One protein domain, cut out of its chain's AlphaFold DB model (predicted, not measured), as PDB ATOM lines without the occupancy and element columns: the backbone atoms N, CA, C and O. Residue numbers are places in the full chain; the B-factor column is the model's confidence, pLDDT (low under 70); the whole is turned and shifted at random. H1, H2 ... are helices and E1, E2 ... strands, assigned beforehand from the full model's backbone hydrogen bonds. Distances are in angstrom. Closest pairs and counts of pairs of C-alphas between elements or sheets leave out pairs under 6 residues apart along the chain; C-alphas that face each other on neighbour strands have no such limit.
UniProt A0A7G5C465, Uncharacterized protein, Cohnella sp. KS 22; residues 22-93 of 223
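AT A GLANCE: This is residues 22 to 93 of the 223 residues of an uncharacterized protein of Cohnella sp. KS 22 (UniProt A0A7G5C465). A small, twisted four-stranded sheet, E1 to E4, forms one part of the domain, and three short helices gather about its edges, each meeting it with only some of its residues. H1 and H2 make a corner near one end of the longest axis, H3 lies beyond E2 in the crossover from E2 to E3, and the loop of the E3 and E4 hairpin reaches the other end. The printed part has 72 residues with three named helices and four named strands, in the order H1 H2 E1 E2 H3 E3 E4. The sheet is mixed, in the order E1, E2, E3, E4, with E2 and E3 parallel, and the class is mixed, helices and strands. The whole is compact, with a radius of gyration of the C-alphas of 12.0 A and spans of 38 by 28 by 20 A.

IN THESE COORDINATES: H1, residues 22 to 31, begins at C-alpha 22 (-10.225, -45.559, -38.307) and is 14.3 A long. H2, residues 36 to 43, measures 10.8 A. E1 is residues 46 to 48, and E2, residues 51 to 57, runs 14.8 A to C-alpha 57 (-8.207, -35.716, -48.373). H3, residues 59 to 68, measures 14.5 A. E3 is residues 79 to 81, and E4, residues 89 to 91, ends at C-alpha 91 (-19.587, -40.752, -46.552).

HOW THE PARTS SIT: H1 and H2 touch, about perpendicular at 78 degrees, with Ser 29 and Leu 36 their closest C-alphas at 5.7 A. H1 only grazes the sheet, with residues 22 to 23, and H2 only grazes it, with residues 36 to 41. The hairpin E1 and E2 is antiparallel, with N 56 and O 46 at 3.0 A. H3 only grazes the sheet, with residues 59 to 65. H2 and H3 only just touch, with 3 pairs of C-alphas within 8 A, the closest being Leu 43 and Phe 65 at 5.6 A. H1 and H3 are apart. E2, H3 and E3 form a strand-helix-strand unit, two parallel neighbour strands with a helix between, whose crossover is right-handed; N 80 and O 55 are 2.8 A apart. The hairpin E3 and E4 is antiparallel, with N 90 and O 79 at 2.8 A. In H1, H2 and H3 every O i to N i+4 pair is within hydrogen-bond range.

THE WHOLE: The two C-alphas farthest apart are those of His 33 and Gly 85, 38.1 A. The printed part has no cut and no long link. Mean pLDDT of the printed part is 78.9, with residues 69 to 75 and 82 to 87 under 70.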
ATOM      1  N   TYR A  22     -10.999 -45.453 -39.536       90.81
ATOM      2  CA  TYR A  22     -10.225 -45.559 -38.307       90.81
ATOM      3  C   TYR A  22     -10.170 -46.992 -37.763       90.81
ATOM      4  O   TYR A  22      -9.083 -47.493 -37.493       90.81
ATOM      5  N   SER A  23     -11.321 -47.669 -37.668       91.94
ATOM      6  CA  SER A  23     -11.393 -49.078 -37.258       91.94
ATOM      7  C   SER A  23     -10.553 -49.975 -38.156       91.94
ATOM      8  O   SER A  23      -9.747 -50.768 -37.670       91.94
ATOM      9  N   TYR A  24     -10.699 -49.798 -39.470       90.81
ATOM     10  CA  TYR A  24      -9.967 -50.577 -40.456       90.81
ATOM     11  C   TYR A  24      -8.451 -50.408 -40.294       90.81
ATOM     12  O   TYR A  24      -7.716 -51.396 -40.261       90.81
ATOM     13  N   ILE A  25      -7.968 -49.170 -40.122       89.56
ATOM     14  CA  ILE A  25      -6.536 -48.919 -39.932       89.56
ATOM     15  C   ILE A  25      -6.034 -49.417 -38.578       89.56
ATOM     16  O   ILE A  25      -4.935 -49.953 -38.530       89.56
ATOM     17  N   CYS A  26      -6.803 -49.308 -37.497       91.69
ATOM     18  CA  CYS A  26      -6.404 -49.908 -36.223       91.69
ATOM     19  C   CYS A  26      -6.235 -51.432 -36.342       91.69
ATOM     20  O   CYS A  26      -5.238 -51.980 -35.883       91.69
ATOM     21  N   ARG A  27      -7.130 -52.121 -37.059       91.62
ATOM     22  CA  ARG A  27      -6.983 -53.563 -37.318       91.62
ATOM     23  C   ARG A  27      -5.783 -53.881 -38.216       91.62
ATOM     24  O   ARG A  27      -5.098 -54.874 -37.991       91.62
ATOM     25  N   ILE A  28      -5.490 -53.035 -39.206       90.56
ATOM     26  CA  ILE A  28      -4.250 -53.119 -39.998       90.56
ATOM     27  C   ILE A  28      -3.017 -52.963 -39.096       90.56
ATOM     28  O   ILE A  28      -2.084 -53.758 -39.215       90.56
ATOM     29  N   SER A  29      -3.013 -51.969 -38.201       90.94
ATOM     30  CA  SER A  29      -1.946 -51.728 -37.222       90.94
ATOM     31  C   SER A  29      -1.677 -52.966 -36.374       90.94
ATOM     32  O   SER A  29      -0.538 -53.419 -36.276       90.94
ATOM     33  N   GLU A  30      -2.735 -53.562 -35.826       92.25
ATOM     34  CA  GLU A  30      -2.655 -54.754 -34.981       92.25
ATOM     35  C   GLU A  30      -2.108 -55.969 -35.735       92.25
ATOM     36  O   GLU A  30      -1.172 -56.613 -35.262       92.25
ATOM     37  N   LEU A  31      -2.644 -56.255 -36.927       91.81
ATOM     38  CA  LEU A  31      -2.245 -57.414 -37.733       91.81
ATOM     39  C   LEU A  31      -0.809 -57.329 -38.251       91.81
ATOM     40  O   LEU A  31      -0.178 -58.359 -38.474       91.81
ATOM     41  N   ASN A  32      -0.296 -56.116 -38.461       90.19
ATOM     42  CA  ASN A  32       1.053 -55.892 -38.979       90.19
ATOM     43  C   ASN A  32       2.033 -55.411 -37.895       90.19
ATOM     44  O   ASN A  32       3.157 -55.035 -38.226       90.19
ATOM     45  N   HIS A  33       1.624 -55.413 -36.620       90.56
ATOM     46  CA  HIS A  33       2.419 -54.954 -35.475       90.56
ATOM     47  C   HIS A  33       3.066 -53.575 -35.691       90.56
ATOM     48  O   HIS A  33       4.227 -53.348 -35.342       90.56
ATOM     49  N   CYS A  34       2.318 -52.651 -36.294       90.44
ATOM     50  CA  CYS A  34       2.785 -51.309 -36.606       90.44
ATOM     51  C   CYS A  34       1.920 -50.241 -35.937       90.44
ATOM     52  O   CYS A  34       0.736 -50.427 -35.693       90.44
ATOM     53  N   ASP A  35       2.535 -49.102 -35.636       89.00
ATOM     54  CA  ASP A  35       1.855 -47.982 -34.990       89.00
ATOM     55  C   ASP A  35       0.850 -47.305 -35.941       89.00
ATOM     56  O   ASP A  35       1.119 -47.110 -37.134       89.00
ATOM     57  N   LEU A  36      -0.297 -46.877 -35.407       87.69
ATOM     58  CA  LEU A  36      -1.339 -46.185 -36.163       87.69
ATOM     59  C   LEU A  36      -0.807 -44.972 -36.938       87.69
ATOM     60  O   LEU A  36      -1.100 -44.810 -38.126       87.69
ATOM     61  N   LYS A  37       0.025 -44.131 -36.318       88.56
ATOM     62  CA  LYS A  37       0.623 -42.953 -36.966       88.56
ATOM     63  C   LYS A  37       1.518 -43.354 -38.134       88.56
ATOM     64  O   LYS A  37       1.575 -42.620 -39.125       88.56
ATOM     65  N   ALA A  38       2.214 -44.488 -38.035       88.31
ATOM     66  CA  ALA A  38       3.014 -45.014 -39.135       88.31
ATOM     67  C   ALA A  38       2.123 -45.354 -40.337       88.31
ATOM     68  O   ALA A  38       2.446 -44.937 -41.448       88.31
ATOM     69  N   ASN A  39       0.966 -45.984 -40.113       87.88
ATOM     70  CA  ASN A  39       0.002 -46.296 -41.173       87.88
ATOM     71  C   ASN A  39      -0.589 -45.045 -41.835       87.88
ATOM     72  O   ASN A  39      -0.600 -44.953 -43.062       87.88
ATOM     73  N   TYR A  40      -0.993 -44.037 -41.059       86.62
ATOM     74  CA  TYR A  40      -1.451 -42.758 -41.623       86.62
ATOM     75  C   TYR A  40      -0.354 -42.061 -42.447       86.62
ATOM     76  O   TYR A  40      -0.613 -41.588 -43.556       86.62
ATOM     77  N   LYS A  41       0.893 -42.031 -41.949       86.19
ATOM     78  CA  LYS A  41       2.044 -41.450 -42.668       86.19
ATOM     79  C   LYS A  41       2.329 -42.191 -43.973       86.19
ATOM     80  O   LYS A  41       2.645 -41.571 -44.989       86.19
ATOM     81  N   LEU A  42       2.243 -43.511 -43.922       84.25
ATOM     82  CA  LEU A  42       2.503 -44.403 -45.036       84.25
ATOM     83  C   LEU A  42       1.457 -44.215 -46.150       84.25
ATOM     84  O   LEU A  42       1.826 -44.023 -47.312       84.25
ATOM     85  N   LEU A  43       0.180 -44.117 -45.776       83.06
ATOM     86  CA  LEU A  43      -0.917 -43.743 -46.671       83.06
ATOM     87  C   LEU A  43      -0.825 -42.307 -47.203       83.06
ATOM     88  O   LEU A  43      -1.416 -41.993 -48.231       83.06
ATOM     89  N   GLY A  44      -0.086 -41.434 -46.520       82.06
ATOM     90  CA  GLY A  44       0.026 -40.020 -46.869       82.06
ATOM     91  C   GLY A  44      -1.211 -39.192 -46.518       82.06
ATOM     92  O   GLY A  44      -1.271 -38.033 -46.905       82.06
ATOM     93  N   VAL A  45      -2.163 -39.748 -45.765       83.25
ATOM     94  CA  VAL A  45      -3.392 -39.049 -45.370       83.25
ATOM     95  C   VAL A  45      -3.200 -38.261 -44.077       83.25
ATOM     96  O   VAL A  45      -2.442 -38.646 -43.180       83.25
ATOM     97  N   ARG A  46      -3.914 -37.140 -43.948       82.38
ATOM     98  CA  ARG A  46      -3.883 -36.316 -42.733       82.38
ATOM     99  C   ARG A  46      -5.050 -36.665 -41.819       82.38
ATOM    100  O   ARG A  46      -6.170 -36.877 -42.272       82.38
ATOM    101  N   TYR A  47      -4.797 -36.637 -40.516       83.94
ATOM    102  CA  TYR A  47      -5.805 -36.871 -39.485       83.94
ATOM    103  C   TYR A  47      -5.545 -35.996 -38.257       83.94
ATOM    104  O   TYR A  47      -4.451 -35.449 -38.086       83.94
ATOM    105  N   ARG A  48      -6.553 -35.856 -37.391       83.00
ATOM    106  CA  ARG A  48      -6.388 -35.241 -36.068       83.00
ATOM    107  C   ARG A  48      -6.208 -36.337 -35.032       83.00
ATOM    108  O   ARG A  48      -7.029 -37.238 -34.961       83.00
ATOM    109  N   GLN A  49      -5.185 -36.240 -34.188       77.44
ATOM    110  CA  GLN A  49      -4.913 -37.277 -33.181       77.44
ATOM    111  C   GLN A  49      -6.089 -37.507 -32.224       77.44
ATOM    112  O   GLN A  49      -6.395 -38.642 -31.892       77.44
ATOM    113  N   ASN A  50      -6.789 -36.440 -31.835       79.31
ATOM    114  CA  ASN A  50      -7.955 -36.509 -30.953       79.31
ATOM    115  C   ASN A  50      -9.277 -36.822 -31.676       79.31
ATOM    116  O   ASN A  50     -10.309 -36.869 -31.018       79.31
ATOM    117  N   ASN A  51      -9.264 -36.956 -33.006       81.94
ATOM    118  CA  ASN A  51     -10.407 -37.343 -33.834       81.94
ATOM    119  C   ASN A  51      -9.896 -37.916 -35.171       81.94
ATOM    120  O   ASN A  51      -9.932 -37.217 -36.190       81.94
ATOM    121  N   PRO A  52      -9.341 -39.142 -35.164       78.69
ATOM    122  CA  PRO A  52      -8.693 -39.755 -36.324       78.69
ATOM    123  C   PRO A  52      -9.674 -40.137 -37.445       78.69
ATOM    124  O   PRO A  52      -9.244 -40.464 -38.551       78.69
ATOM    125  N   ASN A  53     -10.977 -40.043 -37.170       79.06
ATOM    126  CA  ASN A  53     -12.075 -40.132 -38.122       79.06
ATOM    127  C   ASN A  53     -12.898 -38.830 -38.035       79.06
ATOM    128  O   ASN A  53     -13.432 -38.556 -36.960       79.06
ATOM    129  N   PRO A  54     -13.018 -37.986 -39.079       77.50
ATOM    130  CA  PRO A  54     -12.685 -38.206 -40.490       77.50
ATOM    131  C   PRO A  54     -11.225 -37.954 -40.871       77.50
ATOM    132  O   PRO A  54     -10.520 -37.166 -40.234       77.50
ATOM    133  N   ILE A  55     -10.817 -38.550 -41.992       82.94
ATOM    134  CA  ILE A  55      -9.565 -38.198 -42.672       82.94
ATOM    135  C   ILE A  55      -9.736 -36.979 -43.565       82.94
ATOM    136  O   ILE A  55     -10.814 -36.720 -44.089       82.94
ATOM    137  N   TYR A  56      -8.660 -36.222 -43.733       83.44
ATOM    138  CA  TYR A  56      -8.631 -35.080 -44.638       83.44
ATOM    139  C   TYR A  56      -7.967 -35.509 -45.935       83.44
ATOM    140  O   TYR A  56      -6.825 -35.973 -45.893       83.44
ATOM    141  N   LEU A  57      -8.678 -35.337 -47.047       80.06
ATOM    142  CA  LEU A  57      -8.207 -35.716 -48.373       80.06
ATOM    143  C   LEU A  57      -8.205 -34.505 -49.309       80.06
ATOM    144  O   LEU A  57      -9.137 -33.698 -49.324       80.06
ATOM    145  N   ASP A  58      -7.140 -34.391 -50.094       79.94
ATOM    146  CA  ASP A  58      -7.138 -33.683 -51.370       79.94
ATOM    147  C   ASP A  58      -6.976 -34.679 -52.533       79.94
ATOM    148  O   ASP A  58      -6.843 -35.886 -52.323       79.94
ATOM    149  N   GLU A  59      -7.013 -34.194 -53.774       75.19
ATOM    150  CA  GLU A  59      -6.927 -35.044 -54.969       75.19
ATOM    151  C   GLU A  59      -5.674 -35.942 -54.975       75.19
ATOM    152  O   GLU A  59      -5.738 -37.109 -55.366       75.19
ATOM    153  N   ARG A  60      -4.538 -35.439 -54.473       77.75
ATOM    154  CA  ARG A  60      -3.289 -36.212 -54.404       77.75
ATOM    155  C   ARG A  60      -3.344 -37.257 -53.299       77.75
ATOM    156  O   ARG A  60      -2.898 -38.386 -53.521       77.75
ATOM    157  N   ASP A  61      -3.893 -36.893 -52.141       78.94
ATOM    158  CA  ASP A  61      -4.081 -37.820 -51.024       78.94
ATOM    159  C   ASP A  61      -4.997 -38.982 -51.441       78.94
ATOM    160  O   ASP A  61      -4.650 -40.137 -51.210       78.94
ATOM    161  N   THR A  62      -6.103 -38.703 -52.139       75.56
ATOM    162  CA  THR A  62      -7.051 -39.714 -52.640       75.56
ATOM    163  C   THR A  62      -6.397 -40.699 -53.608       75.56
ATOM    164  O   THR A  62      -6.552 -41.909 -53.445       75.56
ATOM    165  N   ILE A  63      -5.626 -40.217 -54.591       71.44
ATOM    166  CA  ILE A  63      -4.936 -41.093 -55.554       71.44
ATOM    167  C   ILE A  63      -3.945 -42.009 -54.832       71.44
ATOM    168  O   ILE A  63      -3.933 -43.220 -55.060       71.44
ATOM    169  N   ARG A  64      -3.120 -41.450 -53.939       75.38
ATOM    170  CA  ARG A  64      -2.156 -42.234 -53.159       75.38
ATOM    171  C   ARG A  64      -2.868 -43.264 -52.288       75.38
ATOM    172  O   ARG A  64      -2.474 -44.423 -52.262       75.38
ATOM    173  N   PHE A  65      -3.925 -42.846 -51.610       76.25
ATOM    174  CA  PHE A  65      -4.726 -43.681 -50.738       76.25
ATOM    175  C   PHE A  65      -5.348 -44.882 -51.465       76.25
ATOM    176  O   PHE A  65      -5.182 -46.020 -51.026       76.25
ATOM    177  N   ILE A  66      -6.002 -44.647 -52.606       73.88
ATOM    178  CA  ILE A  66      -6.594 -45.698 -53.448       73.88
ATOM    179  C   ILE A  66      -5.514 -46.662 -53.945       73.88
ATOM    180  O   ILE A  66      -5.679 -47.874 -53.859       73.88
ATOM    181  N   ASN A  67      -4.376 -46.140 -54.411       70.25
ATOM    182  CA  ASN A  67      -3.292 -46.980 -54.924       70.25
ATOM    183  C   ASN A  67      -2.672 -47.882 -53.849       70.25
ATOM    184  O   ASN A  67      -2.170 -48.953 -54.172       70.25
ATOM    185  N   LEU A  68      -2.691 -47.461 -52.582       70.62
ATOM    186  CA  LEU A  68      -2.130 -48.229 -51.469       70.62
ATOM    187  C   LEU A  68      -3.142 -49.180 -50.818       70.62
ATOM    188  O   LEU A  68      -2.747 -50.146 -50.165       70.62
ATOM    189  N   THR A  69      -4.439 -48.928 -51.001       69.50
ATOM    190  CA  THR A  69      -5.526 -49.740 -50.451       69.50
ATOM    191  C   THR A  69      -6.117 -50.621 -51.553       69.50
ATOM    192  O   THR A  69      -7.088 -50.283 -52.222       69.50
ATOM    193  N   VAL A  70      -5.503 -51.782 -51.776       56.81
ATOM    194  CA  VAL A  70      -5.998 -52.764 -52.753       56.81
ATOM    195  C   VAL A  70      -7.428 -53.197 -52.372       56.81
ATOM    196  O   VAL A  70      -7.661 -53.583 -51.234       56.81
ATOM    197  N   ASN A  71      -8.379 -53.155 -53.318       57.88
ATOM    198  CA  ASN A  71      -9.782 -53.602 -53.163       57.88
ATOM    199  C   ASN A  71     -10.673 -52.840 -52.152       57.88
ATOM    200  O   ASN A  71     -11.731 -53.349 -51.777       57.88
ATOM    201  N   SER A  72     -10.310 -51.633 -51.716       60.53
ATOM    202  CA  SER A  72     -11.091 -50.907 -50.704       60.53
ATOM    203  C   SER A  72     -12.301 -50.154 -51.282       60.53
ATOM    204  O   SER A  72     -12.262 -49.582 -52.376       60.53
ATOM    205  N   ARG A  73     -13.396 -50.094 -50.511       67.62
ATOM    206  CA  ARG A  73     -14.529 -49.196 -50.786       67.62
ATOM    207  C   ARG A  73     -14.245 -47.815 -50.198       67.62
ATOM    208  O   ARG A  73     -14.892 -47.402 -49.244       67.62
ATOM    209  N   VAL A  74     -13.261 -47.102 -50.752       67.19
ATOM    210  CA  VAL A  74     -12.820 -45.781 -50.250       67.19
ATOM    211  C   VAL A  74     -13.980 -44.806 -50.042       67.19
ATOM    212  O   VAL A  74     -14.012 -44.077 -49.055       67.19
ATOM    213  N   ASN A  75     -14.960 -44.834 -50.944       69.50
ATOM    214  CA  ASN A  75     -16.125 -43.960 -50.877       69.50
ATOM    215  C   ASN A  75     -17.027 -44.240 -49.663       69.50
ATOM    216  O   ASN A  75     -17.780 -43.352 -49.284       69.50
ATOM    217  N   ASP A  76     -16.944 -45.415 -49.036       77.12
ATOM    218  CA  ASP A  76     -17.746 -45.802 -47.865       77.12
ATOM    219  C   ASP A  76     -17.206 -45.214 -46.552       77.12
ATOM    220  O   ASP A  76     -17.825 -45.352 -45.494       77.12
ATOM    221  N   TRP A  77     -16.050 -44.551 -46.597       84.75
ATOM    222  CA  TRP A  77     -15.400 -43.973 -45.430       84.75
ATOM    223  C   TRP A  77     -15.687 -42.488 -45.261       84.75
ATOM    224  O   TRP A  77     -15.958 -41.776 -46.222       84.75
ATOM    225  N   LEU A  78     -15.624 -42.026 -44.007       79.81
ATOM    226  CA  LEU A  78     -15.848 -40.624 -43.683       79.81
ATOM    227  C   LEU A  78     -14.580 -39.806 -43.955       79.81
ATOM    228  O   LEU A  78     -13.565 -39.972 -43.269       79.81
ATOM    229  N   PHE A  79     -14.655 -38.869 -44.894       85.00
ATOM    230  CA  PHE A  79     -13.571 -37.926 -45.164       85.00
ATOM    231  C   PHE A  79     -14.060 -36.481 -45.291       85.00
ATOM    232  O   PHE A  79     -15.240 -36.211 -45.489       85.00
ATOM    233  N   LEU A  80     -13.139 -35.536 -45.124       82.44
ATOM    234  CA  LEU A  80     -13.334 -34.107 -45.343       82.44
ATOM    235  C   LEU A  80     -12.452 -33.678 -46.513       82.44
ATOM    236  O   LEU A  80     -11.239 -33.909 -46.483       82.44
ATOM    237  N   GLU A  81     -13.041 -33.021 -47.508       75.75
ATOM    238  CA  GLU A  81     -12.258 -32.350 -48.546       75.75
ATOM    239  C   GLU A  81     -11.472 -31.178 -47.950       75.75
ATOM    240  O   GLU A  81     -11.813 -30.622 -46.903       75.75
ATOM    241  N   ARG A  82     -10.387 -30.787 -48.613       69.75
ATOM    242  CA  ARG A  82      -9.558 -29.652 -48.208       69.75
ATOM    243  C   ARG A  82      -9.777 -28.480 -49.165       69.75
ATOM    244  O   ARG A  82      -9.599 -28.643 -50.361       69.75
ATOM    245  N   GLY A  83     -10.061 -27.280 -48.641       58.56
ATOM    246  CA  GLY A  83      -9.918 -26.032 -49.415       58.56
ATOM    247  C   GLY A  83     -11.132 -25.103 -49.518       58.56
ATOM    248  O   GLY A  83     -10.960 -23.987 -49.992       58.56
ATOM    249  N   SER A  84     -12.318 -25.475 -49.032       47.97
ATOM    250  CA  SER A  84     -13.483 -24.576 -48.974       47.97
ATOM    251  C   SER A  84     -13.916 -24.318 -47.523       47.97
ATOM    252  O   SER A  84     -13.796 -25.180 -46.645       47.97
ATOM    253  N   GLY A  85     -14.346 -23.088 -47.224       53.25
ATOM    254  CA  GLY A  85     -14.943 -22.746 -45.927       53.25
ATOM    255  C   GLY A  85     -16.133 -23.660 -45.615       53.25
ATOM    256  O   GLY A  85     -16.797 -24.118 -46.536       53.25
ATOM    257  N   ASN A  86     -16.359 -23.963 -44.330       56.44
ATOM    258  CA  ASN A  86     -17.327 -24.970 -43.862       56.44
ATOM    259  C   ASN A  86     -17.322 -26.250 -44.719       56.44
ATOM    260  O   ASN A  86     -18.299 -26.617 -45.354       56.44
ATOM    261  N   THR A  87     -16.172 -26.918 -44.739       66.62
ATOM    262  CA  THR A  87     -15.914 -28.094 -45.570       66.62
ATOM    263  C   THR A  87     -16.854 -29.235 -45.209       66.62
ATOM    264  O   THR A  87     -16.768 -29.777 -44.105       66.62
ATOM    265  N   ASP A  88     -17.750 -29.562 -46.136       74.56
ATOM    266  CA  ASP A  88     -18.629 -30.722 -46.071       74.56
ATOM    267  C   ASP A  88     -17.816 -32.013 -45.906       74.56
ATOM    268  O   ASP A  88     -16.664 -32.123 -46.338       74.56
ATOM    269  N   CYS A  89     -18.427 -32.996 -45.256       79.12
ATOM    270  CA  CYS A  89     -17.904 -34.350 -45.166       79.12
ATOM    271  C   CYS A  89     -18.536 -35.252 -46.214       79.12
ATOM    272  O   CYS A  89     -19.660 -35.024 -46.647       79.12
ATOM    273  N   PHE A  90     -17.813 -36.294 -46.589       81.56
ATOM    274  CA  PHE A  90     -18.272 -37.305 -47.518       81.56
ATOM    275  C   PHE A  90     -18.332 -38.647 -46.813       81.56
ATOM    276  O   PHE A  90     -17.409 -38.990 -46.075       81.56
ATOM    277  N   LEU A  91     -19.414 -39.386 -47.029       80.06
ATOM    278  CA  LEU A  91     -19.587 -40.752 -46.552       80.06
ATOM    279  C   LEU A  91     -20.465 -41.526 -47.540       80.06
ATOM    280  O   LEU A  91     -21.467 -40.995 -48.001       80.06
ATOM    281  N   PHE A  92     -20.114 -42.767 -47.873       77.31
ATOM    282  CA  PHE A  92     -20.812 -43.578 -48.886       77.31
ATOM    283  C   PHE A  92     -20.976 -42.860 -50.241       77.31
ATOM    284  O   PHE A  92     -22.015 -42.948 -50.895       77.31
ATOM    285  N   GLY A  93     -19.950 -42.106 -50.648       76.88
ATOM    286  CA  GLY A  93     -19.942 -41.304 -51.879       76.88
ATOM    287  C   GLY A  93     -20.899 -40.108 -51.864       76.88
ATOM    288  O   GLY A  93     -21.123 -39.489 -52.902       76.88
TER     289      GLY A  93